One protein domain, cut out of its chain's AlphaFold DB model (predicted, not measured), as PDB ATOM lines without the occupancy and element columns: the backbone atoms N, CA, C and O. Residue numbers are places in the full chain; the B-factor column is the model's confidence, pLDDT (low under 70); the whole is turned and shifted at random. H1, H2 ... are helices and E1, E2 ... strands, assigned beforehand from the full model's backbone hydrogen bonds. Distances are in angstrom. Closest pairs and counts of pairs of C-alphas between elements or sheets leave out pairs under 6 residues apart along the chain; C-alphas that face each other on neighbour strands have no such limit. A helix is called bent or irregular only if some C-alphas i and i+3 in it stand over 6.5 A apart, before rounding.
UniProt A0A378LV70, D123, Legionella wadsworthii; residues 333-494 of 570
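What this domain is: This is residues 333 to 494 of the 570 residues of the protein "D123" of Legionella wadsworthii (UniProt A0A378LV70). A strongly twisted sheet of six strands curls like part of a barrel round one long helix, H1, which fills the hollow of the sheet on one face. Long loops reach past both ends of this body, and the short helix H2 sits at the side of the sheet away from E4, near E1 and E2. The 162 printed residues hold two named helices and six named strands, in the order E1, E2, H1, E3, E4, E5, H2, E6, and the mixed sheet runs E4, E5, E3, E1, E2, E6. The class is mixed, helices and strands, though under half of the residues are in named elements. The whole is compact, with a radius of gyration of the C-alphas of 16.2 A and spans of 52 by 38 by 26 A.

Where its parts are: E1 is residues 335 to 341, 20.3 A from first to last C-alpha, and begins at C-alpha 335 at (-50.972, -14.687, -41.164). E2 is residues 349 to 355, 18.4 A long. H1 is residues 375 to 401, 34.9 A long, from C-alpha 375 at (-32.908, -9.433, -42.973) to C-alpha 401 at (-52.393, -32.581, -25.493). H1 has a kink of 44 degrees near residue 395; it is neither bent nor irregular, but only just: C-alphas 391 and 394 are 6.5 A apart. E3 is residues 419 to 427, 26.1 A long, and E4 is the short strand of residues 440 to 443. E5, residues 446 to 457, is the longest strand at 32.2 A. H2 is residues 474 to 477, and E6 is residues 487 to 489, ending at C-alpha 489 at (-40.321, -19.626, -45.797).

How they stand to each other: In the sheet, E4 and E6 are the edge strands. E1 and E2 form a hairpin, antiparallel at 157 degrees, with N 337 and O 354 at 2.8 A, within hydrogen-bond range. E3 is antiparallel to E1 at 148 degrees, with N 338 and O 421 at 2.8 A. E5 is antiparallel to E3 at 156 degrees, with N 422 and O 454 at 2.8 A. E4 and E5 form the other hairpin, antiparallel at 118 degrees, with N 441 and O 448 at 2.9 A. E6 is parallel to E2 at 9 degrees, with N 353 and O 487 at 2.9 A. H1 is on one face of this sheet, an arrangement of two layers, and the sheet curls round its residues 377 to 401. The closest C-alphas of H1 and E2 are those of Gln 386 and Val 350, 6.0 A apart; those of H1 and E4 are Thr 377 and Ile 443, 6.8 A apart. E2, H1 and E3 make a split strand-helix-strand unit, two strands running the same way with E1 between them, and its crossover is left-handed. H2 only grazes the sheet with its residues 475 to 477; its closest C-alpha pair with E2 is Leu 477 and Thr 351, 5.4 A. H1 and H2 are apart. In H1, 19 of 23 O i to N i+4 pairs are within hydrogen-bond range, and H2 is too short for such a pair.

The domain as a whole: The two C-alphas farthest apart are those of Lys 364 and Glu 406, 53.1 A. The printed part has no cut. The links E2 to H1, H1 to E3, E3 to E4 and E5 to H2 are long, with 19, 17, 12 and 16 residues, while E4 to E5 is tight. The mean pLDDT of the printed part is 87.9; residues 365 to 371 and 402 to 416 are under 70.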
ATOM      1  N   ASP A 333     -50.995 -11.029 -45.494       92.88
ATOM      2  CA  ASP A 333     -49.543 -11.047 -45.263       92.88
ATOM      3  C   ASP A 333     -49.148 -11.084 -43.776       92.88
ATOM      4  O   ASP A 333     -47.973 -11.217 -43.445       92.88
ATOM      5  N   HIS A 334     -50.123 -10.969 -42.872       95.12
ATOM      6  CA  HIS A 334     -49.936 -10.980 -41.422       95.12
ATOM      7  C   HIS A 334     -50.302 -12.331 -40.793       95.12
ATOM      8  O   HIS A 334     -50.316 -12.436 -39.568       95.12
ATOM      9  N   GLU A 335     -50.615 -13.340 -41.606       96.88
ATOM     10  CA  GLU A 335     -50.972 -14.687 -41.164       96.88
ATOM     11  C   GLU A 335     -49.835 -15.674 -41.459       96.88
ATOM     12  O   GLU A 335     -49.328 -15.766 -42.582       96.88
ATOM     13  N   PHE A 336     -49.441 -16.430 -40.436       97.81
ATOM     14  CA  PHE A 336     -48.313 -17.351 -40.478       97.81
ATOM     15  C   PHE A 336     -48.698 -18.708 -39.913       97.81
ATOM     16  O   PHE A 336     -49.549 -18.813 -39.035       97.81
ATOM     17  N   ARG A 337     -48.003 -19.738 -40.381       98.44
ATOM     18  CA  ARG A 337     -48.086 -21.103 -39.875       98.44
ATOM     19  C   ARG A 337     -46.750 -21.498 -39.276       98.44
ATOM     20  O   ARG A 337     -45.731 -21.393 -39.955       98.44
ATOM     21  N   ALA A 338     -46.753 -21.974 -38.039       98.62
ATOM     22  CA  ALA A 338     -45.571 -22.477 -37.360       98.62
ATOM     23  C   ALA A 338     -45.726 -23.959 -37.002       98.62
ATOM     24  O   ALA A 338     -46.800 -24.411 -36.609       98.62
ATOM     25  N   PHE A 339     -44.633 -24.703 -37.129       98.19
ATOM     26  CA  PHE A 339     -44.546 -26.131 -36.843       98.19
ATOM     27  C   PHE A 339     -43.757 -26.323 -35.556       98.19
ATOM     28  O   PHE A 339     -42.649 -25.797 -35.423       98.19
ATOM     29  N   VAL A 340     -44.327 -27.065 -34.610       97.06
ATOM     30  CA  VAL A 340     -43.702 -27.365 -33.323       97.06
ATOM     31  C   VAL A 340     -43.469 -28.860 -33.221       97.06
ATOM     32  O   VAL A 340     -44.339 -29.662 -33.562       97.06
ATOM     33  N   SER A 341     -42.278 -29.234 -32.762       92.88
ATOM     34  CA  SER A 341     -41.897 -30.624 -32.548       92.88
ATOM     35  C   SER A 341     -41.064 -30.765 -31.283       92.88
ATOM     36  O   SER A 341     -40.101 -30.026 -31.068       92.88
ATOM     37  N   ARG A 342     -41.386 -31.774 -30.476       88.44
ATOM     38  CA  ARG A 342     -40.541 -32.263 -29.375       88.44
ATOM     39  C   ARG A 342     -39.828 -33.570 -29.733       88.44
ATOM     40  O   ARG A 342     -39.108 -34.131 -28.910       88.44
ATOM     41  N   ARG A 343     -39.999 -34.079 -30.957       81.69
ATOM     42  CA  ARG A 343     -39.569 -35.433 -31.306       81.69
ATOM     43  C   ARG A 343     -38.081 -35.642 -31.051       81.69
ATOM     44  O   ARG A 343     -37.249 -34.859 -31.513       81.69
ATOM     45  N   CYS A 344     -37.763 -36.713 -30.324       77.25
ATOM     46  CA  CYS A 344     -36.399 -37.083 -29.934       77.25
ATOM     47  C   CYS A 344     -35.662 -36.001 -29.115       77.25
ATOM     48  O   CYS A 344     -34.429 -35.969 -29.105       77.25
ATOM     49  N   ARG A 345     -36.391 -35.106 -28.434       82.81
ATOM     50  CA  ARG A 345     -35.842 -34.010 -27.626       82.81
ATOM     51  C   ARG A 345     -36.505 -33.942 -26.256       82.81
ATOM     52  O   ARG A 345     -37.616 -34.412 -26.051       82.81
ATOM     53  N   LYS A 346     -35.810 -33.304 -25.312       83.94
ATOM     54  CA  LYS A 346     -36.377 -32.979 -23.995       83.94
ATOM     55  C   LYS A 346     -37.317 -31.780 -24.049       83.94
ATOM     56  O   LYS A 346     -38.293 -31.747 -23.307       83.94
ATOM     57  N   GLU A 347     -37.038 -30.834 -24.934       90.00
ATOM     58  CA  GLU A 347     -37.764 -29.573 -25.075       90.00
ATOM     59  C   GLU A 347     -38.361 -29.473 -26.479       90.00
ATOM     60  O   GLU A 347     -37.774 -29.968 -27.449       90.00
ATOM     61  N   SER A 348     -39.535 -28.851 -26.572       94.19
ATOM     62  CA  SER A 348     -40.163 -28.510 -27.845       94.19
ATOM     63  C   SER A 348     -39.319 -27.469 -28.580       94.19
ATOM     64  O   SER A 348     -38.730 -26.576 -27.970       94.19
ATOM     65  N   ILE A 349     -39.282 -27.559 -29.903       96.31
ATOM     66  CA  ILE A 349     -38.688 -26.546 -30.770       96.31
ATOM     67  C   ILE A 349     -39.697 -26.124 -31.835       96.31
ATOM     68  O   ILE A 349     -40.523 -26.924 -32.271       96.31
ATOM     69  N   VAL A 350     -39.596 -24.876 -32.292       98.31
ATOM     70  CA  VAL A 350     -40.235 -24.464 -33.546       98.31
ATOM     71  C   VAL A 350     -39.314 -24.898 -34.678       98.31
ATOM     72  O   VAL A 350     -38.169 -24.454 -34.738       98.31
ATOM     73  N   THR A 351     -39.783 -25.794 -35.539       98.38
ATOM     74  CA  THR A 351     -38.995 -26.345 -36.651       98.38
ATOM     75  C   THR A 351     -39.130 -25.495 -37.902       98.38
ATOM     76  O   THR A 351     -38.162 -25.272 -38.622       98.38
ATOM     77  N   ALA A 352     -40.313 -24.950 -38.150       98.56
ATOM     78  CA  ALA A 352     -40.555 -24.180 -39.352       98.56
ATOM     79  C   ALA A 352     -41.603 -23.096 -39.135       98.56
ATOM     80  O   ALA A 352     -42.493 -23.235 -38.294       98.56
ATOM     81  N   ILE A 353     -41.495 -22.016 -39.903       98.50
ATOM     82  CA  ILE A 353     -42.456 -20.916 -39.950       98.50
ATOM     83  C   ILE A 353     -42.652 -20.539 -41.419       98.50
ATOM     84  O   ILE A 353     -41.681 -20.323 -42.140       98.50
ATOM     85  N   ALA A 354     -43.897 -20.428 -41.868       97.56
ATOM     86  CA  ALA A 354     -44.219 -20.009 -43.225       97.56
ATOM     87  C   ALA A 354     -45.310 -18.942 -43.265       97.56
ATOM     88  O   ALA A 354     -46.201 -18.909 -42.416       97.56
ATOM     89  N   GLN A 355     -45.276 -18.111 -44.306       95.69
ATOM     90  CA  GLN A 355     -46.435 -17.335 -44.746       95.69
ATOM     91  C   GLN A 355     -47.620 -18.282 -45.017       95.69
ATOM     92  O   GLN A 355     -47.491 -19.227 -45.797       95.69
ATOM     93  N   TYR A 356     -48.781 -18.023 -44.410       96.31
ATOM     94  CA  TYR A 356     -49.937 -18.922 -44.508       96.31
ATOM     95  C   TYR A 356     -50.508 -18.996 -45.930       96.31
ATOM     96  O   TYR A 356     -50.679 -20.079 -46.504       96.31
ATOM     97  N   PHE A 357     -50.757 -17.833 -46.539       94.44
ATOM     98  CA  PHE A 357     -51.225 -17.726 -47.921       94.44
ATOM     99  C   PHE A 357     -50.067 -17.925 -48.908       94.44
ATOM    100  O   PHE A 357     -49.664 -17.004 -49.610       94.44
ATOM    101  N   HIS A 358     -49.550 -19.152 -48.962       93.69
ATOM    102  CA  HIS A 358     -48.396 -19.605 -49.753       93.69
ATOM    103  C   HIS A 358     -48.496 -19.378 -51.273       93.69
ATOM    104  O   HIS A 358     -47.514 -19.531 -51.998       93.69
ATOM    105  N   PHE A 359     -49.679 -19.045 -51.784       93.31
ATOM    106  CA  PHE A 359     -49.922 -18.747 -53.196       93.31
ATOM    107  C   PHE A 359     -49.949 -17.241 -53.501       93.31
ATOM    108  O   PHE A 359     -50.056 -16.862 -54.666       93.31
ATOM    109  N   LEU A 360     -49.879 -16.381 -52.479       93.06
ATOM    110  CA  LEU A 360     -49.822 -14.933 -52.645       93.06
ATOM    111  C   LEU A 360     -48.378 -14.452 -52.629       93.06
ATOM    112  O   LEU A 360     -47.605 -14.800 -51.739       93.06
ATOM    113  N   TYR A 361     -48.051 -13.582 -53.575       92.06
ATOM    114  CA  TYR A 361     -46.858 -12.752 -53.522       92.06
ATOM    115  C   TYR A 361     -47.276 -11.311 -53.230       92.06
ATOM    116  O   TYR A 361     -48.236 -10.809 -53.810       92.06
ATOM    117  N   PHE A 362     -46.576 -10.631 -52.329       88.56
ATOM    118  CA  PHE A 362     -46.916  -9.264 -51.932       88.56
ATOM    119  C   PHE A 362     -45.896  -8.288 -52.531       88.56
ATOM    120  O   PHE A 362     -44.897  -7.953 -51.901       88.56
ATOM    121  N   ASP A 363     -46.130  -7.858 -53.777       79.31
ATOM    122  CA  ASP A 363     -45.259  -6.926 -54.513       79.31
ATOM    123  C   ASP A 363     -45.455  -5.468 -54.083       79.31
ATOM    124  O   ASP A 363     -44.497  -4.698 -53.987       79.31
ATOM    125  N   LYS A 364     -46.699  -5.084 -53.794       72.00
ATOM    126  CA  LYS A 364     -47.034  -3.785 -53.224       72.00
ATOM    127  C   LYS A 364     -47.006  -3.868 -51.712       72.00
ATOM    128  O   LYS A 364     -47.984  -4.251 -51.076       72.00
ATOM    129  N   ALA A 365     -45.895  -3.446 -51.134       59.31
ATOM    130  CA  ALA A 365     -45.854  -3.132 -49.722       59.31
ATOM    131  C   ALA A 365     -46.587  -1.795 -49.486       59.31
ATOM    132  O   ALA A 365     -46.070  -0.757 -49.910       59.31
ATOM    133  N   PRO A 366     -47.760  -1.736 -48.814       60.44
ATOM    134  CA  PRO A 366     -48.111  -0.525 -48.085       60.44
ATOM    135  C   PRO A 366     -46.964  -0.136 -47.135       60.44
ATOM    136  O   PRO A 366     -46.076  -0.931 -46.835       60.44
ATOM    137  N   THR A 367     -46.938   1.116 -46.691       60.72
ATOM    138  CA  THR A 367     -45.839   1.655 -45.864       60.72
ATOM    139  C   THR A 367     -45.603   0.887 -44.558       60.72
ATOM    140  O   THR A 367     -44.528   0.994 -43.982       60.72
ATOM    141  N   ASP A 368     -46.584   0.101 -44.121       57.25
ATOM    142  CA  ASP A 368     -46.585  -0.765 -42.941       57.25
ATOM    143  C   ASP A 368     -46.417  -2.266 -43.268       57.25
ATOM    144  O   ASP A 368     -46.505  -3.101 -42.367       57.25
ATOM    145  N   CYS A 369     -46.217  -2.617 -44.543       60.31
ATOM    146  CA  CYS A 369     -46.131  -3.993 -45.021       60.31
ATOM    147  C   CYS A 369     -44.759  -4.610 -44.780       60.31
ATOM    148  O   CYS A 369     -43.722  -3.969 -44.972       60.31
ATOM    149  N   PHE A 370     -44.764  -5.907 -44.502       66.56
ATOM    150  CA  PHE A 370     -43.563  -6.723 -44.510       66.56
ATOM    151  C   PHE A 370     -43.165  -6.993 -45.957       66.56
ATOM    152  O   PHE A 370     -43.708  -7.881 -46.609       66.56
ATOM    153  N   ASN A 371     -42.173  -6.271 -46.471       64.31
ATOM    154  CA  ASN A 371     -41.293  -6.942 -47.410       64.31
ATOM    155  C   ASN A 371     -40.287  -7.700 -46.530       64.31
ATOM    156  O   ASN A 371     -39.594  -7.121 -45.700       64.31
ATOM    157  N   PHE A 372     -40.235  -9.028 -46.617       75.12
ATOM    158  CA  PHE A 372     -39.240  -9.817 -45.875       75.12
ATOM    159  C   PHE A 372     -37.809  -9.596 -46.426       75.12
ATOM    160  O   PHE A 372     -36.952 -10.464 -46.284       75.12
ATOM    161  N   LEU A 373     -37.562  -8.463 -47.105       74.44
ATOM    162  CA  LEU A 373     -36.295  -8.105 -47.741       74.44
ATOM    163  C   LEU A 373     -35.290  -7.575 -46.716       74.44
ATOM    164  O   LEU A 373     -34.087  -7.747 -46.896       74.44
ATOM    165  N   GLU A 374     -35.762  -6.943 -45.639       87.19
ATOM    166  CA  GLU A 374     -34.897  -6.539 -44.533       87.19
ATOM    167  C   GLU A 374     -34.588  -7.738 -43.626       87.19
ATOM    168  O   GLU A 374     -35.415  -8.172 -42.820       87.19
ATOM    169  N   GLU A 375     -33.365  -8.263 -43.735       90.19
ATOM    170  CA  GLU A 375     -32.908  -9.433 -42.973       90.19
ATOM    171  C   GLU A 375     -33.046  -9.270 -41.453       90.19
ATOM    172  O   GLU A 375     -33.415 -10.227 -40.771       90.19
ATOM    173  N   ASP A 376     -32.788  -8.078 -40.912       91.38
ATOM    174  CA  ASP A 376     -32.892  -7.827 -39.469       91.38
ATOM    175  C   ASP A 376     -34.349  -7.876 -38.995       91.38
ATOM    176  O   ASP A 376     -34.658  -8.515 -37.988       91.38
ATOM    177  N   THR A 377     -35.264  -7.277 -39.761       89.06
ATOM    178  CA  THR A 377     -36.709  -7.347 -39.512       89.06
ATOM    179  C   THR A 377     -37.195  -8.797 -39.547       89.06
ATOM    180  O   THR A 377     -37.890  -9.242 -38.631       89.06
ATOM    181  N   LYS A 378     -36.762  -9.570 -40.552       92.25
ATOM    182  CA  LYS A 378     -37.084 -10.997 -40.686       92.25
ATOM    183  C   LYS A 378     -36.565 -11.819 -39.499       92.25
ATOM    184  O   LYS A 378     -37.321 -12.586 -38.911       92.25
ATOM    185  N   LYS A 379     -35.302 -11.638 -39.099       94.25
ATOM    186  CA  LYS A 379     -34.707 -12.335 -37.942       94.25
ATOM    187  C   LYS A 379     -35.425 -12.002 -36.638       94.25
ATOM    188  O   LYS A 379     -35.713 -12.909 -35.858       94.25
ATOM    189  N   ASN A 380     -35.747 -10.727 -36.418       94.06
ATOM    190  CA  ASN A 380     -36.483 -10.286 -35.235       94.06
ATOM    191  C   ASN A 380     -37.881 -10.907 -35.179       94.06
ATOM    192  O   ASN A 380     -38.295 -11.374 -34.120       94.06
ATOM    193  N   LEU A 381     -38.580 -10.972 -36.317       95.06
ATOM    194  CA  LEU A 381     -39.881 -11.631 -36.427       95.06
ATOM    195  C   LEU A 381     -39.796 -13.122 -36.081       95.06
ATOM    196  O   LEU A 381     -40.545 -13.596 -35.230       95.06
ATOM    197  N   ILE A 382     -38.854 -13.844 -36.695       97.12
ATOM    198  CA  ILE A 382     -38.647 -15.281 -36.468       97.12
ATOM    199  C   ILE A 382     -38.363 -15.561 -34.989       97.12
ATOM    200  O   ILE A 382     -39.044 -16.380 -34.369       97.12
ATOM    201  N   LEU A 383     -37.394 -14.847 -34.409       97.75
ATOM    202  CA  LEU A 383     -37.019 -14.999 -33.004       97.75
ATOM    203  C   LEU A 383     -38.202 -14.698 -32.081       97.75
ATOM    204  O   LEU A 383     -38.393 -15.355 -31.056       97.75
ATOM    205  N   LYS A 384     -39.010 -13.697 -32.434       98.00
ATOM    206  CA  LYS A 384     -40.174 -13.321 -31.649       98.00
ATOM    207  C   LYS A 384     -41.267 -14.383 -31.686       98.00
ATOM    208  O   LYS A 384     -41.770 -14.743 -30.627       98.00
ATOM    209  N   PHE A 385     -41.603 -14.901 -32.866       98.31
ATOM    210  CA  PHE A 385     -42.559 -15.998 -33.011       98.31
ATOM    211  C   PHE A 385     -42.102 -17.243 -32.263       98.31
ATOM    212  O   PHE A 385     -42.882 -17.807 -31.500       98.31
ATOM    213  N   GLN A 386     -40.832 -17.622 -32.405       98.44
ATOM    214  CA  GLN A 386     -40.262 -18.753 -31.681       98.44
ATOM    215  C   GLN A 386     -40.398 -18.581 -30.164       98.44
ATOM    216  O   GLN A 386     -40.897 -19.476 -29.486       98.44
ATOM    217  N   ASN A 387     -39.998 -17.424 -29.629       98.38
ATOM    218  CA  ASN A 387     -40.103 -17.145 -28.198       98.38
ATOM    219  C   ASN A 387     -41.554 -17.145 -27.713       98.38
ATOM    220  O   ASN A 387     -41.838 -17.740 -26.679       98.38
ATOM    221  N   TYR A 388     -42.463 -16.501 -28.449       98.50
ATOM    222  CA  TYR A 388     -43.876 -16.453 -28.087       98.50
ATOM    223  C   TYR A 388     -44.484 -17.858 -28.043       98.50
ATOM    224  O   TYR A 388     -45.079 -18.243 -27.039       98.50
ATOM    225  N   ILE A 389     -44.258 -18.663 -29.087       98.25
ATOM    226  CA  ILE A 389     -44.764 -20.034 -29.164       98.25
ATOM    227  C   ILE A 389     -44.198 -20.880 -28.022       98.25
ATOM    228  O   ILE A 389     -44.972 -21.436 -27.251       98.25
ATOM    229  N   LEU A 390     -42.876 -20.942 -27.856       97.31
ATOM    230  CA  LEU A 390     -42.258 -21.847 -26.880       97.31
ATOM    231  C   LEU A 390     -42.484 -21.427 -25.422       97.31
ATOM    232  O   LEU A 390     -42.548 -22.289 -24.551       97.31
ATOM    233  N   LYS A 391     -42.606 -20.125 -25.130       96.75
ATOM    234  CA  LYS A 391     -42.806 -19.642 -23.752       96.75
ATOM    235  C   LYS A 391     -44.271 -19.538 -23.350       96.75
ATOM    236  O   LYS A 391     -44.583 -19.764 -22.187       96.75
ATOM    237  N   SER A 392     -45.150 -19.162 -24.280       96.50
ATOM    238  CA  SER A 392     -46.556 -18.859 -23.971       96.50
ATOM    239  C   SER A 392     -47.503 -19.972 -24.415       96.50
ATOM    240  O   SER A 392     -48.373 -20.380 -23.648       96.50
ATOM    241  N   ILE A 393     -47.329 -20.479 -25.640       96.50
ATOM    242  CA  ILE A 393     -48.281 -21.406 -26.267       96.50
ATOM    243  C   ILE A 393     -47.968 -22.857 -25.905       96.50
ATOM    244  O   ILE A 393     -48.857 -23.571 -25.448       96.50
ATOM    245  N   ASP A 394     -46.715 -23.287 -26.052       95.25
ATOM    246  CA  ASP A 394     -46.300 -24.676 -25.838       95.25
ATOM    247  C   ASP A 394     -46.644 -25.207 -24.440       95.25
ATOM    248  O   ASP A 394     -47.232 -26.287 -24.362       95.25
ATOM    249  N   PRO A 395     -46.417 -24.460 -23.339       93.38
ATOM    250  CA  PRO A 395     -46.810 -24.929 -22.011       93.38
ATOM    251  C   PRO A 395     -48.327 -25.102 -21.871       93.38
ATOM    252  O   PRO A 395     -48.792 -26.029 -21.213       93.38
ATOM    253  N   ALA A 396     -49.117 -24.226 -22.500       92.56
ATOM    254  CA  ALA A 396     -50.572 -24.318 -22.471       92.56
ATOM    255  C   ALA A 396     -51.091 -25.486 -23.322       92.56
ATOM    256  O   ALA A 396     -52.011 -26.182 -22.897       92.56
ATOM    257  N   VAL A 397     -50.470 -25.737 -24.479       91.12
ATOM    258  CA  VAL A 397     -50.780 -26.878 -25.350       91.12
ATOM    259  C   VAL A 397     -50.411 -28.203 -24.687       91.12
ATOM    260  O   VAL A 397     -51.218 -29.132 -24.681       91.12
ATOM    261  N   ALA A 398     -49.235 -28.281 -24.065       86.69
ATOM    262  CA  ALA A 398     -48.777 -29.458 -23.331       86.69
ATOM    263  C   ALA A 398     -49.789 -29.915 -22.268       86.69
ATOM    264  O   ALA A 398     -50.037 -31.111 -22.134       86.69
ATOM    265  N   ASN A 399     -50.429 -28.973 -21.568       82.38
ATOM    266  CA  ASN A 399     -51.394 -29.289 -20.514       82.38
ATOM    267  C   ASN A 399     -52.617 -30.080 -21.002       82.38
ATOM    268  O   ASN A 399     -53.184 -30.829 -20.212       82.38
ATOM    269  N   PHE A 400     -53.036 -29.921 -22.263       85.12
ATOM    270  CA  PHE A 400     -54.240 -30.590 -22.775       85.12
ATOM    271  C   PHE A 400     -53.952 -31.652 -23.838       85.12
ATOM    272  O   PHE A 400     -54.720 -32.604 -23.968       85.12
ATOM    273  N   LEU A 401     -52.839 -31.536 -24.573       78.38
ATOM    274  CA  LEU A 401     -52.393 -32.581 -25.493       78.38
ATOM    275  C   LEU A 401     -51.651 -33.724 -24.792       78.38
ATOM    276  O   LEU A 401     -51.322 -34.688 -25.467       78.38
ATOM    277  N   ASN A 402     -51.388 -33.677 -23.479       65.94
ATOM    278  CA  ASN A 402     -50.774 -34.802 -22.765       65.94
ATOM    279  C   ASN A 402     -51.637 -36.075 -22.907       65.94
ATOM    280  O   ASN A 402     -52.631 -36.279 -22.213       65.94
ATOM    281  N   PHE A 403     -51.233 -36.937 -23.846       57.69
ATOM    282  CA  PHE A 403     -51.986 -38.080 -24.371       57.69
ATOM    283  C   PHE A 403     -52.216 -39.228 -23.369       57.69
ATOM    284  O   PHE A 403     -52.846 -40.219 -23.737       57.69
ATOM    285  N   ALA A 404     -51.755 -39.121 -22.121       47.84
ATOM    286  CA  ALA A 404     -52.003 -40.129 -21.101       47.84
ATOM    287  C   ALA A 404     -51.959 -39.532 -19.691       47.84
ATOM    288  O   ALA A 404     -50.932 -39.020 -19.257       47.84
ATOM    289  N   SER A 405     -53.030 -39.747 -18.927       45.97
ATOM    290  CA  SER A 405     -53.030 -39.647 -17.460       45.97
ATOM    291  C   SER A 405     -52.071 -40.642 -16.780       45.97
ATOM    292  O   SER A 405     -51.950 -40.642 -15.563       45.97
ATOM    293  N   GLU A 406     -51.438 -41.531 -17.554       45.50
ATOM    294  CA  GLU A 406     -50.475 -42.542 -17.098       45.50
ATOM    295  C   GLU A 406     -49.013 -42.161 -17.403       45.50
ATOM    296  O   GLU A 406     -48.094 -42.857 -16.975       45.50
ATOM    297  N   GLN A 407     -48.776 -41.053 -18.117       48.59
ATOM    298  CA  GLN A 407     -47.444 -40.500 -18.382       48.59
ATOM    299  C   GLN A 407     -47.214 -39.243 -17.531       48.59
ATOM    300  O   GLN A 407     -46.968 -38.162 -18.052       48.59
ATOM    301  N   ASP A 408     -47.275 -39.390 -16.205       45.34
ATOM    302  CA  ASP A 408     -46.885 -38.330 -15.255       45.34
ATOM    303  C   ASP A 408     -45.376 -38.018 -15.294       45.34
ATOM    304  O   ASP A 408     -44.913 -37.056 -14.678       45.34
ATOM    305  N   ASP A 409     -44.584 -38.814 -16.018       54.28
ATOM    306  CA  ASP A 409     -43.191 -38.484 -16.278       54.28
ATOM    307  C   ASP A 409     -43.101 -37.674 -17.575       54.28
ATOM    308  O   ASP A 409     -42.923 -38.210 -18.670       54.28
ATOM    309  N   ASP A 410     -43.203 -36.352 -17.434       54.72
ATOM    310  CA  ASP A 410     -43.011 -35.346 -18.488       54.72
ATOM    311  C   ASP A 410     -41.672 -35.521 -19.246       54.72
ATOM    312  O   ASP A 410     -41.463 -34.941 -20.316       54.72
ATOM    313  N   ASN A 411     -40.759 -36.336 -18.700       55.03
ATOM    314  CA  ASN A 411     -39.480 -36.733 -19.283       55.03
ATOM    315  C   ASN A 411     -39.554 -37.944 -20.225       55.03
ATOM    316  O   ASN A 411     -38.524 -38.308 -20.804       55.03
ATOM    317  N   SER A 412     -40.712 -38.594 -20.377       55.84
ATOM    318  CA  SER A 412     -40.838 -39.715 -21.302       55.84
ATOM    319  C   SER A 412     -40.661 -39.207 -22.736       55.84
ATOM    320  O   SER A 412     -41.328 -38.273 -23.187       55.84
ATOM    321  N   ILE A 413     -39.723 -39.824 -23.455       54.03
ATOM    322  CA  ILE A 413     -39.394 -39.505 -24.855       54.03
ATOM    323  C   ILE A 413     -40.604 -39.783 -25.777       54.03
ATOM    324  O   ILE A 413     -40.647 -39.300 -26.906       54.03
ATOM    325  N   ASP A 414     -41.610 -40.502 -25.269       51.88
ATOM    326  CA  ASP A 414     -42.825 -40.908 -25.973       51.88
ATOM    327  C   ASP A 414     -43.985 -39.899 -25.844       51.88
ATOM    328  O   ASP A 414     -45.063 -40.130 -26.394       51.88
ATOM    329  N   CYS A 415     -43.788 -38.770 -25.148       62.59
ATOM    330  CA  CYS A 415     -44.775 -37.690 -25.099       62.59
ATOM    331  C   CYS A 415     -44.827 -36.963 -26.455       62.59
ATOM    332  O   CYS A 415     -44.003 -36.096 -26.756       62.59
ATOM    333  N   ILE A 416     -45.802 -37.341 -27.280       64.81
ATOM    334  CA  ILE A 416     -46.075 -36.742 -28.591       64.81
ATOM    335  C   ILE A 416     -46.555 -35.301 -28.388       64.81
ATOM    336  O   ILE A 416     -47.632 -35.061 -27.847       64.81
ATOM    337  N   ARG A 417     -45.724 -34.342 -28.812       80.94
ATOM    338  CA  ARG A 417     -45.972 -32.888 -28.749       80.94
ATOM    339  C   ARG A 417     -45.670 -32.225 -30.087       80.94
ATOM    340  O   ARG A 417     -44.993 -31.203 -30.167       80.94
ATOM    341  N   GLU A 418     -46.134 -32.853 -31.154       88.94
ATOM    342  CA  GLU A 418     -46.102 -32.301 -32.496       88.94
ATOM    343  C   GLU A 418     -47.448 -31.655 -32.815       88.94
ATOM    344  O   GLU A 418     -48.495 -32.305 -32.815       88.94
ATOM    345  N   TYR A 419     -47.419 -30.362 -33.115       93.62
ATOM    346  CA  TYR A 419     -48.598 -29.612 -33.527       93.62
ATOM    347  C   TYR A 419     -48.210 -28.484 -34.474       93.62
ATOM    348  O   TYR A 419     -47.040 -28.128 -34.636       93.62
ATOM    349  N   ILE A 420     -49.223 -27.929 -35.122       96.75
ATOM    350  CA  ILE A 420     -49.100 -26.785 -36.012       96.75
ATOM    351  C   ILE A 420     -49.948 -25.663 -35.427       96.75
ATOM    352  O   ILE A 420     -51.087 -25.891 -35.027       96.75
ATOM    353  N   VAL A 421     -49.410 -24.451 -35.373       98.00
ATOM    354  CA  VAL A 421     -50.127 -23.273 -34.881       98.00
ATOM    355  C   VAL A 421     -50.165 -22.198 -35.958       98.00
ATOM    356  O   VAL A 421     -49.132 -21.808 -36.501       98.00
ATOM    357  N   ASP A 422     -51.367 -21.725 -36.264       98.50
ATOM    358  CA  ASP A 422     -51.582 -20.562 -37.116       98.50
ATOM    359  C   ASP A 422     -51.628 -19.316 -36.229       98.50
ATOM    360  O   ASP A 422     -52.350 -19.285 -35.228       98.50
ATOM    361  N   ILE A 423     -50.854 -18.290 -36.577       98.56
ATOM    362  CA  ILE A 423     -50.740 -17.039 -35.821       98.56
ATOM    363  C   ILE A 423     -50.965 -15.823 -36.721       98.56
ATOM    364  O   ILE A 423     -50.638 -15.840 -37.906       98.56
ATOM    365  N   ALA A 424     -51.502 -14.753 -36.141       97.75
ATOM    366  CA  ALA A 424     -51.734 -13.470 -36.794       97.75
ATOM    367  C   ALA A 424     -50.963 -12.335 -36.119       97.75
ATOM    368  O   ALA A 424     -50.794 -12.330 -34.899       97.75
ATOM    369  N   LEU A 425     -50.599 -11.324 -36.908       96.94
ATOM    370  CA  LEU A 425     -50.170 -10.009 -36.429       96.94
ATOM    371  C   LEU A 425     -51.328  -9.007 -36.486       96.94
ATOM    372  O   LEU A 425     -51.749  -8.576 -37.564       96.94
ATOM    373  N   ILE A 426     -51.810  -8.591 -35.315       97.00
ATOM    374  CA  ILE A 426     -52.886  -7.604 -35.165       97.00
ATOM    375  C   ILE A 426     -52.281  -6.229 -34.880       97.00
ATOM    376  O   ILE A 426     -51.518  -6.104 -33.922       97.00
ATOM    377  N   PRO A 427     -52.597  -5.178 -35.656       95.31
ATOM    378  CA  PRO A 427     -52.164  -3.823 -35.326       95.31
ATOM    379  C   PRO A 427     -52.600  -3.429 -33.909       95.31
ATOM    380  O   PRO A 427     -53.763  -3.606 -33.547       95.31
ATOM    381  N   ILE A 428     -51.692  -2.857 -33.113       96.19
ATOM    382  CA  ILE A 428     -51.966  -2.488 -31.712       96.19
ATOM    383  C   ILE A 428     -53.204  -1.589 -31.559       96.19
ATOM    384  O   ILE A 428     -53.951  -1.713 -30.598       96.19
ATOM    385  N   ASN A 429     -53.458  -0.707 -32.531       95.25
ATOM    386  CA  ASN A 429     -54.598   0.211 -32.526       95.25
ATOM    387  C   ASN A 429     -55.948  -0.477 -32.792       95.25
ATOM    388  O   ASN A 429     -56.987   0.155 -32.620       95.25
ATOM    389  N   GLN A 430     -55.929  -1.739 -33.222       94.75
ATOM    390  CA  GLN A 430     -57.109  -2.583 -33.398       94.75
ATOM    391  C   GLN A 430     -57.258  -3.602 -32.269       94.75
ATOM    392  O   GLN A 430     -58.318  -4.201 -32.157       94.75
ATOM    393  N   TYR A 431     -56.224  -3.825 -31.452       96.06
ATOM    394  CA  TYR A 431     -56.236  -4.837 -30.402       96.06
ATOM    395  C   TYR A 431     -56.834  -4.302 -29.095       96.06
ATOM    396  O   TYR A 431     -56.512  -3.201 -28.650       96.06
ATOM    397  N   HIS A 432     -57.693  -5.099 -28.457       93.62
ATOM    398  CA  HIS A 432     -58.375  -4.726 -27.211       93.62
ATOM    399  C   HIS A 432     -58.045  -5.647 -26.026       93.62
ATOM    400  O   HIS A 432     -58.596  -5.466 -24.938       93.62
ATOM    401  N   GLY A 433     -57.212  -6.670 -26.223       93.31
ATOM    402  CA  GLY A 433     -56.843  -7.632 -25.182       93.31
ATOM    403  C   GLY A 433     -55.641  -7.200 -24.336       93.31
ATOM    404  O   GLY A 433     -55.265  -6.029 -24.298       93.31
ATOM    405  N   GLU A 434     -55.042  -8.169 -23.646       94.81
ATOM    406  CA  GLU A 434     -53.856  -7.956 -22.817       94.81
ATOM    407  C   GLU A 434     -52.592  -7.878 -23.681       94.81
ATOM    408  O   GLU A 434     -52.294  -8.761 -24.486       94.81
ATOM    409  N   MET A 435     -51.830  -6.806 -23.495       97.25
ATOM    410  CA  MET A 435     -50.524  -6.661 -24.115       97.25
ATOM    411  C   MET A 435     -49.444  -7.132 -23.150       97.25
ATOM    412  O   MET A 435     -49.387  -6.677 -22.008       97.25
ATOM    413  N   THR A 436     -48.559  -7.991 -23.633       97.12
ATOM    414  CA  THR A 436     -47.404  -8.476 -22.888       97.12
ATOM    415  C   THR A 436     -46.135  -8.259 -23.693       97.12
ATOM    416  O   THR A 436     -46.153  -8.132 -24.925       97.12
ATOM    417  N   ASP A 437     -45.002  -8.269 -22.998       97.31
ATOM    418  CA  ASP A 437     -43.707  -8.256 -23.666       97.31
ATOM    419  C   ASP A 437     -43.543  -9.474 -24.568       97.31
ATOM    420  O   ASP A 437     -42.860  -9.362 -25.572       97.31
ATOM    421  N   ASP A 438     -44.183 -10.611 -24.279       96.94
ATOM    422  CA  ASP A 438     -44.074 -11.827 -25.088       96.94
ATOM    423  C   ASP A 438     -44.901 -11.764 -26.380       96.94
ATOM    424  O   ASP A 438     -44.427 -12.249 -27.408       96.94
ATOM    425  N   ASN A 439     -46.076 -11.120 -26.378       97.56
ATOM    426  CA  ASN A 439     -46.953 -11.040 -27.556       97.56
ATOM    427  C   ASN A 439     -46.786  -9.757 -28.394       97.56
ATOM    428  O   ASN A 439     -47.347  -9.678 -29.483       97.56
ATOM    429  N   THR A 440     -46.003  -8.773 -27.942       98.12
ATOM    430  CA  THR A 440     -45.829  -7.487 -28.645       98.12
ATOM    431  C   THR A 440     -44.586  -7.467 -29.539       98.12
ATOM    432  O   THR A 440     -43.488  -7.784 -29.079       98.12
ATOM    433  N   ILE A 441     -44.716  -7.044 -30.801       96.38
ATOM    434  CA  ILE A 441     -43.597  -6.881 -31.747       96.38
ATOM    435  C   ILE A 441     -43.635  -5.523 -32.462       96.38
ATOM    436  O   ILE A 441     -44.700  -5.030 -32.827       96.38
ATOM    437  N   HIS A 442     -42.461  -4.931 -32.698       93.62
ATOM    438  CA  HIS A 442     -42.303  -3.684 -33.449       93.62
ATOM    439  C   HIS A 442     -41.702  -3.953 -34.824       93.62
ATOM    440  O   HIS A 442     -40.646  -4.577 -34.923       93.62
ATOM    441  N   ILE A 443     -42.361  -3.477 -35.882       88.81
ATOM    442  CA  ILE A 443     -41.920  -3.682 -37.262       88.81
ATOM    443  C   ILE A 443     -42.299  -2.471 -38.115       88.81
ATOM    444  O   ILE A 443     -43.445  -2.030 -38.077       88.81
ATOM    445  N   GLY A 444     -41.350  -1.927 -38.886       80.94
ATOM    446  CA  GLY A 444     -41.625  -0.836 -39.834       80.94
ATOM    447  C   GLY A 444     -42.238   0.424 -39.199       80.94
ATOM    448  O   GLY A 444     -43.016   1.120 -39.839       80.94
ATOM    449  N   GLY A 445     -41.953   0.692 -37.918       86.75
ATOM    450  CA  GLY A 445     -42.550   1.795 -37.146       86.75
ATOM    451  C   GLY A 445     -43.935   1.501 -36.549       86.75
ATOM    452  O   GLY A 445     -44.425   2.275 -35.729       86.75
ATOM    453  N   SER A 446     -44.536   0.366 -36.900       91.44
ATOM    454  CA  SER A 446     -45.801  -0.114 -36.349       91.44
ATOM    455  C   SER A 446     -45.567  -1.083 -35.192       91.44
ATOM    456  O   SER A 446     -44.522  -1.724 -35.083       91.44
ATOM    457  N   THR A 447     -46.559  -1.191 -34.309       95.25
ATOM    458  CA  THR A 447     -46.571  -2.180 -33.224       95.25
ATOM    459  C   THR A 447     -47.713  -3.154 -33.462       95.25
ATOM    460  O   THR A 447     -48.834  -2.736 -33.764       95.25
ATOM    461  N   TYR A 448     -47.418  -4.439 -33.319       96.69
ATOM    462  CA  TYR A 448     -48.343  -5.536 -33.552       96.69
ATOM    463  C   TYR A 448     -48.422  -6.449 -32.332       96.69
ATOM    464  O   TYR A 448     -47.462  -6.566 -31.569       96.69
ATOM    465  N   ILE A 449     -49.562  -7.117 -32.199       98.19
ATOM    466  CA  ILE A 449     -49.827  -8.153 -31.209       98.19
ATOM    467  C   ILE A 449     -49.935  -9.497 -31.921       98.19
ATOM    468  O   ILE A 449     -50.639  -9.617 -32.926       98.19
ATOM    469  N   ILE A 450     -49.225 -10.496 -31.407       98.56
ATOM    470  CA  ILE A 450     -49.214 -11.864 -31.922       98.56
ATOM    471  C   ILE A 450     -50.372 -12.629 -31.285       98.56
ATOM    472  O   ILE A 450     -50.439 -12.752 -30.065       98.56
ATOM    473  N   MET A 451     -51.267 -13.166 -32.111       98.38
ATOM    474  CA  MET A 451     -52.456 -13.898 -31.665       98.38
ATOM    475  C   MET A 451     -52.527 -15.275 -32.318       98.38
ATOM    476  O   MET A 451     -52.247 -15.406 -33.506       98.38
ATOM    477  N   VAL A 452     -52.943 -16.294 -31.568       98.31
ATOM    478  CA  VAL A 452     -53.225 -17.635 -32.101       98.31
ATOM    479  C   VAL A 452     -54.563 -17.625 -32.836       98.31
ATOM    480  O   VAL A 452     -55.593 -17.256 -32.267       98.31
ATOM    481  N   ILE A 453     -54.559 -18.065 -34.091       97.88
ATOM    482  CA  ILE A 453     -55.749 -18.262 -34.923       97.88
ATOM    483  C   ILE A 453     -56.275 -19.683 -34.751       97.88
ATOM    484  O   ILE A 453     -57.463 -19.884 -34.497       97.88
ATOM    485  N   GLU A 454     -55.425 -20.684 -34.919       96.38
ATOM    486  CA  GLU A 454     -55.866 -22.073 -34.964       96.38
ATOM    487  C   GLU A 454     -54.744 -22.997 -34.515       96.38
ATOM    488  O   GLU A 454     -53.574 -22.761 -34.814       96.38
ATOM    489  N   LEU A 455     -55.115 -24.056 -33.801       95.19
ATOM    490  CA  LEU A 455     -54.237 -25.180 -33.540       95.19
ATOM    491  C   LEU A 455     -54.644 -26.325 -34.460       95.19
ATOM    492  O   LEU A 455     -55.816 -26.681 -34.539       95.19
ATOM    493  N   ASN A 456     -53.668 -26.902 -35.140       93.75
ATOM    494  CA  ASN A 456     -53.860 -27.969 -36.098       93.75
ATOM    495  C   ASN A 456     -53.005 -29.184 -35.714       93.75
ATOM    496  O   ASN A 456     -51.906 -29.023 -35.167       93.75
ATOM    497  N   PRO A 457     -53.464 -30.402 -36.039       90.62
ATOM    498  CA  PRO A 457     -52.646 -31.584 -35.859       90.62
ATOM    499  C   PRO A 457     -51.410 -31.545 -36.757       90.62
ATOM    500  O   PRO A 457     -51.453 -31.067 -37.890       90.62
ATOM    501  N   PHE A 458     -50.308 -32.120 -36.281       89.62
ATOM    502  CA  PHE A 458     -49.150 -32.390 -37.128       89.62
ATOM    503  C   PHE A 458     -49.442 -33.610 -38.016       89.62
ATOM    504  O   PHE A 458     -49.042 -34.734 -37.718       89.62
ATOM    505  N   ALA A 459     -50.224 -33.397 -39.074       86.25
ATOM    506  CA  ALA A 459     -50.799 -34.477 -39.867       86.25
ATOM    507  C   ALA A 459     -50.868 -34.126 -41.361       86.25
ATOM    508  O   ALA A 459     -51.728 -33.331 -41.756       86.25
ATOM    509  N   PRO A 460     -50.041 -34.762 -42.214       83.38
ATOM    510  CA  PRO A 460     -50.040 -34.504 -43.653       83.38
ATOM    511  C   PRO A 460     -51.395 -34.679 -44.341       83.38
ATOM    512  O   PRO A 460     -51.709 -33.950 -45.272       83.38
ATOM    513  N   SER A 461     -52.232 -35.605 -43.861       79.06
ATOM    514  CA  SER A 461     -53.559 -35.888 -44.426       79.06
ATOM    515  C   SER A 461     -54.661 -34.916 -43.979       79.06
ATOM    516  O   SER A 461     -55.774 -34.959 -44.513       79.06
ATOM    517  N   ALA A 462     -54.389 -34.052 -42.996       83.00
ATOM    518  CA  ALA A 462     -55.391 -33.170 -42.394       83.00
ATOM    519  C   ALA A 462     -55.009 -31.684 -42.424       83.00
ATOM    520  O   ALA A 462     -55.898 -30.832 -42.426       83.00
ATOM    521  N   THR A 463     -53.716 -31.357 -42.481       89.44
ATOM    522  CA  THR A 463     -53.233 -29.982 -42.338       89.44
ATOM    523  C   THR A 463     -52.283 -29.613 -43.472       89.44
ATOM    524  O   THR A 463     -51.296 -30.296 -43.719       89.44
ATOM    525  N   GLY A 464     -52.563 -28.502 -44.163       91.25
ATOM    526  CA  GLY A 464     -51.669 -27.937 -45.185       91.25
ATOM    527  C   GLY A 464     -50.253 -27.648 -44.664       91.25
ATOM    528  O   GLY A 464     -50.077 -27.260 -43.512       91.25
ATOM    529  N   CYS A 465     -49.242 -27.764 -45.516       93.19
ATOM    530  CA  CYS A 465     -47.844 -27.466 -45.170       93.19
ATOM    531  C   CYS A 465     -47.406 -26.028 -45.526       93.19
ATOM    532  O   CYS A 465     -46.256 -25.660 -45.300       93.19
ATOM    533  N   ALA A 466     -48.328 -25.187 -46.010       95.00
ATOM    534  CA  ALA A 466     -48.055 -23.827 -46.479       95.00
ATOM    535  C   ALA A 466     -46.986 -23.795 -47.591       95.00
ATOM    536  O   ALA A 466     -47.286 -24.215 -48.701       95.00
ATOM    537  N   LEU A 467     -45.786 -23.271 -47.317       94.88
ATOM    538  CA  LEU A 467     -44.669 -23.185 -48.275       94.88
ATOM    539  C   LEU A 467     -43.645 -24.319 -48.141       94.88
ATOM    540  O   LEU A 467     -42.544 -24.214 -48.672       94.88
ATOM    541  N   PHE A 468     -43.988 -25.360 -47.392       96.00
ATOM    542  CA  PHE A 468     -43.207 -26.586 -47.295       96.00
ATOM    543  C   PHE A 468     -43.921 -27.708 -48.038       96.00
ATOM    544  O   PHE A 468     -45.096 -27.582 -48.376       96.00
ATOM    545  N   ASN A 469     -43.234 -28.826 -48.223       92.25
ATOM    546  CA  ASN A 469     -43.779 -30.027 -48.826       92.25
ATOM    547  C   ASN A 469     -43.693 -31.200 -47.837       92.25
ATOM    548  O   ASN A 469     -42.616 -31.586 -47.384       92.25
ATOM    549  N   TRP A 470     -44.837 -31.804 -47.505       88.44
ATOM    550  CA  TRP A 470     -44.897 -32.914 -46.545       88.44
ATOM    551  C   TRP A 470     -44.070 -34.140 -46.944       88.44
ATOM    552  O   TRP A 470     -43.717 -34.922 -46.070       88.44
ATOM    553  N   LYS A 471     -43.780 -34.341 -48.232       84.81
ATOM    554  CA  LYS A 471     -43.003 -35.481 -48.730       84.81
ATOM    555  C   LYS A 471     -41.503 -35.235 -48.595       84.81
ATOM    556  O   LYS A 471     -40.787 -36.127 -48.151       84.81
ATOM    557  N   THR A 472     -41.024 -34.048 -48.964       91.88
ATOM    558  CA  THR A 472     -39.580 -33.752 -49.012       91.88
ATOM    559  C   THR A 472     -39.054 -33.087 -47.747       91.88
ATOM    560  O   THR A 472     -37.907 -33.314 -47.375       91.88
ATOM    561  N   ASP A 473     -39.886 -32.307 -47.056       94.12
ATOM    562  CA  ASP A 473     -39.454 -31.475 -45.930       94.12
ATOM    563  C   ASP A 473     -39.764 -32.095 -44.573       94.12
ATOM    564  O   ASP A 473     -39.448 -31.510 -43.539       94.12
ATOM    565  N   LEU A 474     -40.385 -33.273 -44.536       89.94
ATOM    566  CA  LEU A 474     -40.873 -33.847 -43.292       89.94
ATOM    567  C   LEU A 474     -39.797 -33.980 -42.217       89.94
ATOM    568  O   LEU A 474     -40.044 -33.619 -41.069       89.94
ATOM    569  N   ASP A 475     -38.620 -34.503 -42.563       89.31
ATOM    570  CA  ASP A 475     -37.545 -34.662 -41.585       89.31
ATOM    571  C   ASP A 475     -37.122 -33.311 -41.003       89.31
ATOM    572  O   ASP A 475     -36.793 -33.229 -39.821       89.31
ATOM    573  N   MET A 476     -37.187 -32.234 -41.785       95.06
ATOM    574  CA  MET A 476     -36.980 -30.875 -41.292       95.06
ATOM    575  C   MET A 476     -38.157 -30.420 -40.418       95.06
ATOM    576  O   MET A 476     -37.936 -30.004 -39.281       95.06
ATOM    577  N   LEU A 477     -39.403 -30.586 -40.868       94.00
ATOM    578  CA  LEU A 477     -40.602 -30.205 -40.106       94.00
ATOM    579  C   LEU A 477     -40.707 -30.951 -38.765       94.00
ATOM    580  O   LEU A 477     -41.233 -30.415 -37.791       94.00
ATOM    581  N   TRP A 478     -40.164 -32.163 -38.679       89.88
ATOM    582  CA  TRP A 478     -40.053 -32.941 -37.446       89.88
ATOM    583  C   TRP A 478     -38.851 -32.604 -36.579       89.88
ATOM    584  O   TRP A 478     -38.766 -33.061 -35.436       89.88
ATOM    585  N   GLY A 479     -37.909 -31.830 -37.096       91.19
ATOM    586  CA  GLY A 479     -36.686 -31.523 -36.389       91.19
ATOM    587  C   GLY A 479     -35.660 -32.661 -36.428       91.19
ATOM    588  O   GLY A 479     -34.796 -32.705 -35.562       91.19
ATOM    589  N   LYS A 480     -35.749 -33.621 -37.346       89.62
ATOM    590  CA  LYS A 480     -34.740 -34.680 -37.536       89.62
ATOM    591  C   LYS A 480     -33.593 -34.239 -38.443       89.62
ATOM    592  O   LYS A 480     -32.478 -34.733 -38.288       89.62
ATOM    593  N   ALA A 481     -33.850 -33.313 -39.367       91.94
ATOM    594  CA  ALA A 481     -32.819 -32.785 -40.249       91.94
ATOM    595  C   ALA A 481     -31.768 -31.983 -39.462       91.94
ATOM    596  O   ALA A 481     -32.080 -31.308 -38.477       91.94
ATOM    597  N   SER A 482     -30.519 -32.043 -39.923       93.31
ATOM    598  CA  SER A 482     -29.410 -31.254 -39.382       93.31
ATOM    599  C   SER A 482     -29.383 -29.869 -40.036       93.31
ATOM    600  O   SER A 482     -28.626 -29.648 -40.979       93.31
ATOM    601  N   CYS A 483     -30.212 -28.945 -39.549       94.75
ATOM    602  CA  CYS A 483     -30.254 -27.551 -39.996       94.75
ATOM    603  C   CYS A 483     -30.491 -26.578 -38.827       94.75
ATOM    604  O   CYS A 483     -30.768 -26.992 -37.699       94.75
ATOM    605  N   ASP A 484     -30.367 -25.280 -39.112       95.94
ATOM    606  CA  ASP A 484     -30.656 -24.214 -38.157       95.94
ATOM    607  C   ASP A 484     -32.171 -23.969 -38.091       95.94
ATOM    608  O   ASP A 484     -32.790 -23.539 -39.065       95.94
ATOM    609  N   TYR A 485     -32.767 -24.255 -36.933       97.50
ATOM    610  CA  TYR A 485     -34.197 -24.078 -36.680       97.50
ATOM    611  C   TYR A 485     -34.514 -22.719 -36.024       97.50
ATOM    612  O   TYR A 485     -33.737 -22.260 -35.182       97.50
ATOM    613  N   PRO A 486     -35.684 -22.114 -36.313       98.25
ATOM    614  CA  PRO A 486     -36.675 -22.557 -37.299       98.25
ATOM    615  C   PRO A 486     -36.279 -22.193 -38.739       98.25
ATOM    616  O   PRO A 486     -35.699 -21.136 -38.989       98.25
ATOM    617  N   VAL A 487     -36.688 -23.019 -39.704       98.06
ATOM    618  CA  VAL A 487     -36.623 -22.671 -41.130       98.06
ATOM    619  C   VAL A 487     -37.782 -21.729 -41.466       98.06
ATOM    620  O   VAL A 487     -38.942 -22.057 -41.225       98.06
ATOM    621  N   PHE A 488     -37.482 -20.553 -42.022       97.38
ATOM    622  CA  PHE A 488     -38.492 -19.564 -42.408       97.38
ATOM    623  C   PHE A 488     -38.702 -19.532 -43.923       97.38
ATOM    624  O   PHE A 488     -37.734 -19.373 -44.665       97.38
ATOM    625  N   SER A 489     -39.956 -19.627 -44.374       96.00
ATOM    626  CA  SER A 489     -40.321 -19.626 -45.797       96.00
ATOM    627  C   SER A 489     -41.404 -18.588 -46.129       96.00
ATOM    628  O   SER A 489     -42.389 -18.427 -45.406       96.00
ATOM    629  N   TYR A 490     -41.226 -17.865 -47.234       94.31
ATOM    630  CA  TYR A 490     -42.169 -16.867 -47.758       94.31
ATOM    631  C   TYR A 490     -42.071 -16.802 -49.291       94.31
ATOM    632  O   TYR A 490     -41.035 -17.149 -49.863       94.31
ATOM    633  N   ARG A 491     -43.130 -16.352 -49.977       92.06
ATOM    634  CA  ARG A 491     -43.095 -16.191 -51.443       92.06
ATOM    635  C   ARG A 491     -42.247 -14.981 -51.823       92.06
ATOM    636  O   ARG A 491     -42.535 -13.856 -51.420       92.06
ATOM    637  N   THR A 492     -41.244 -15.206 -52.664       91.50
ATOM    638  CA  THR A 492     -40.389 -14.155 -53.249       91.50
ATOM    639  C   THR A 492     -40.792 -13.778 -54.672       91.50
ATOM    640  O   THR A 492     -40.314 -12.774 -55.193       91.50
ATOM    641  N   GLN A 493     -41.663 -14.571 -55.300       92.06
ATOM    642  CA  GLN A 493     -42.162 -14.365 -56.657       92.06
ATOM    643  C   GLN A 493     -43.640 -14.780 -56.752       92.06
ATOM    644  O   GLN A 493     -44.083 -15.623 -55.960       92.06
ATOM    645  N   PRO A 494     -44.414 -14.214 -57.701       91.88
ATOM    646  CA  PRO A 494     -45.767 -14.677 -57.995       91.88
ATOM    647  C   PRO A 494     -45.796 -16.167 -58.343       91.88
ATOM    648  O   PRO A 494     -44.912 -16.655 -59.040       91.88
TER     649      PRO A 494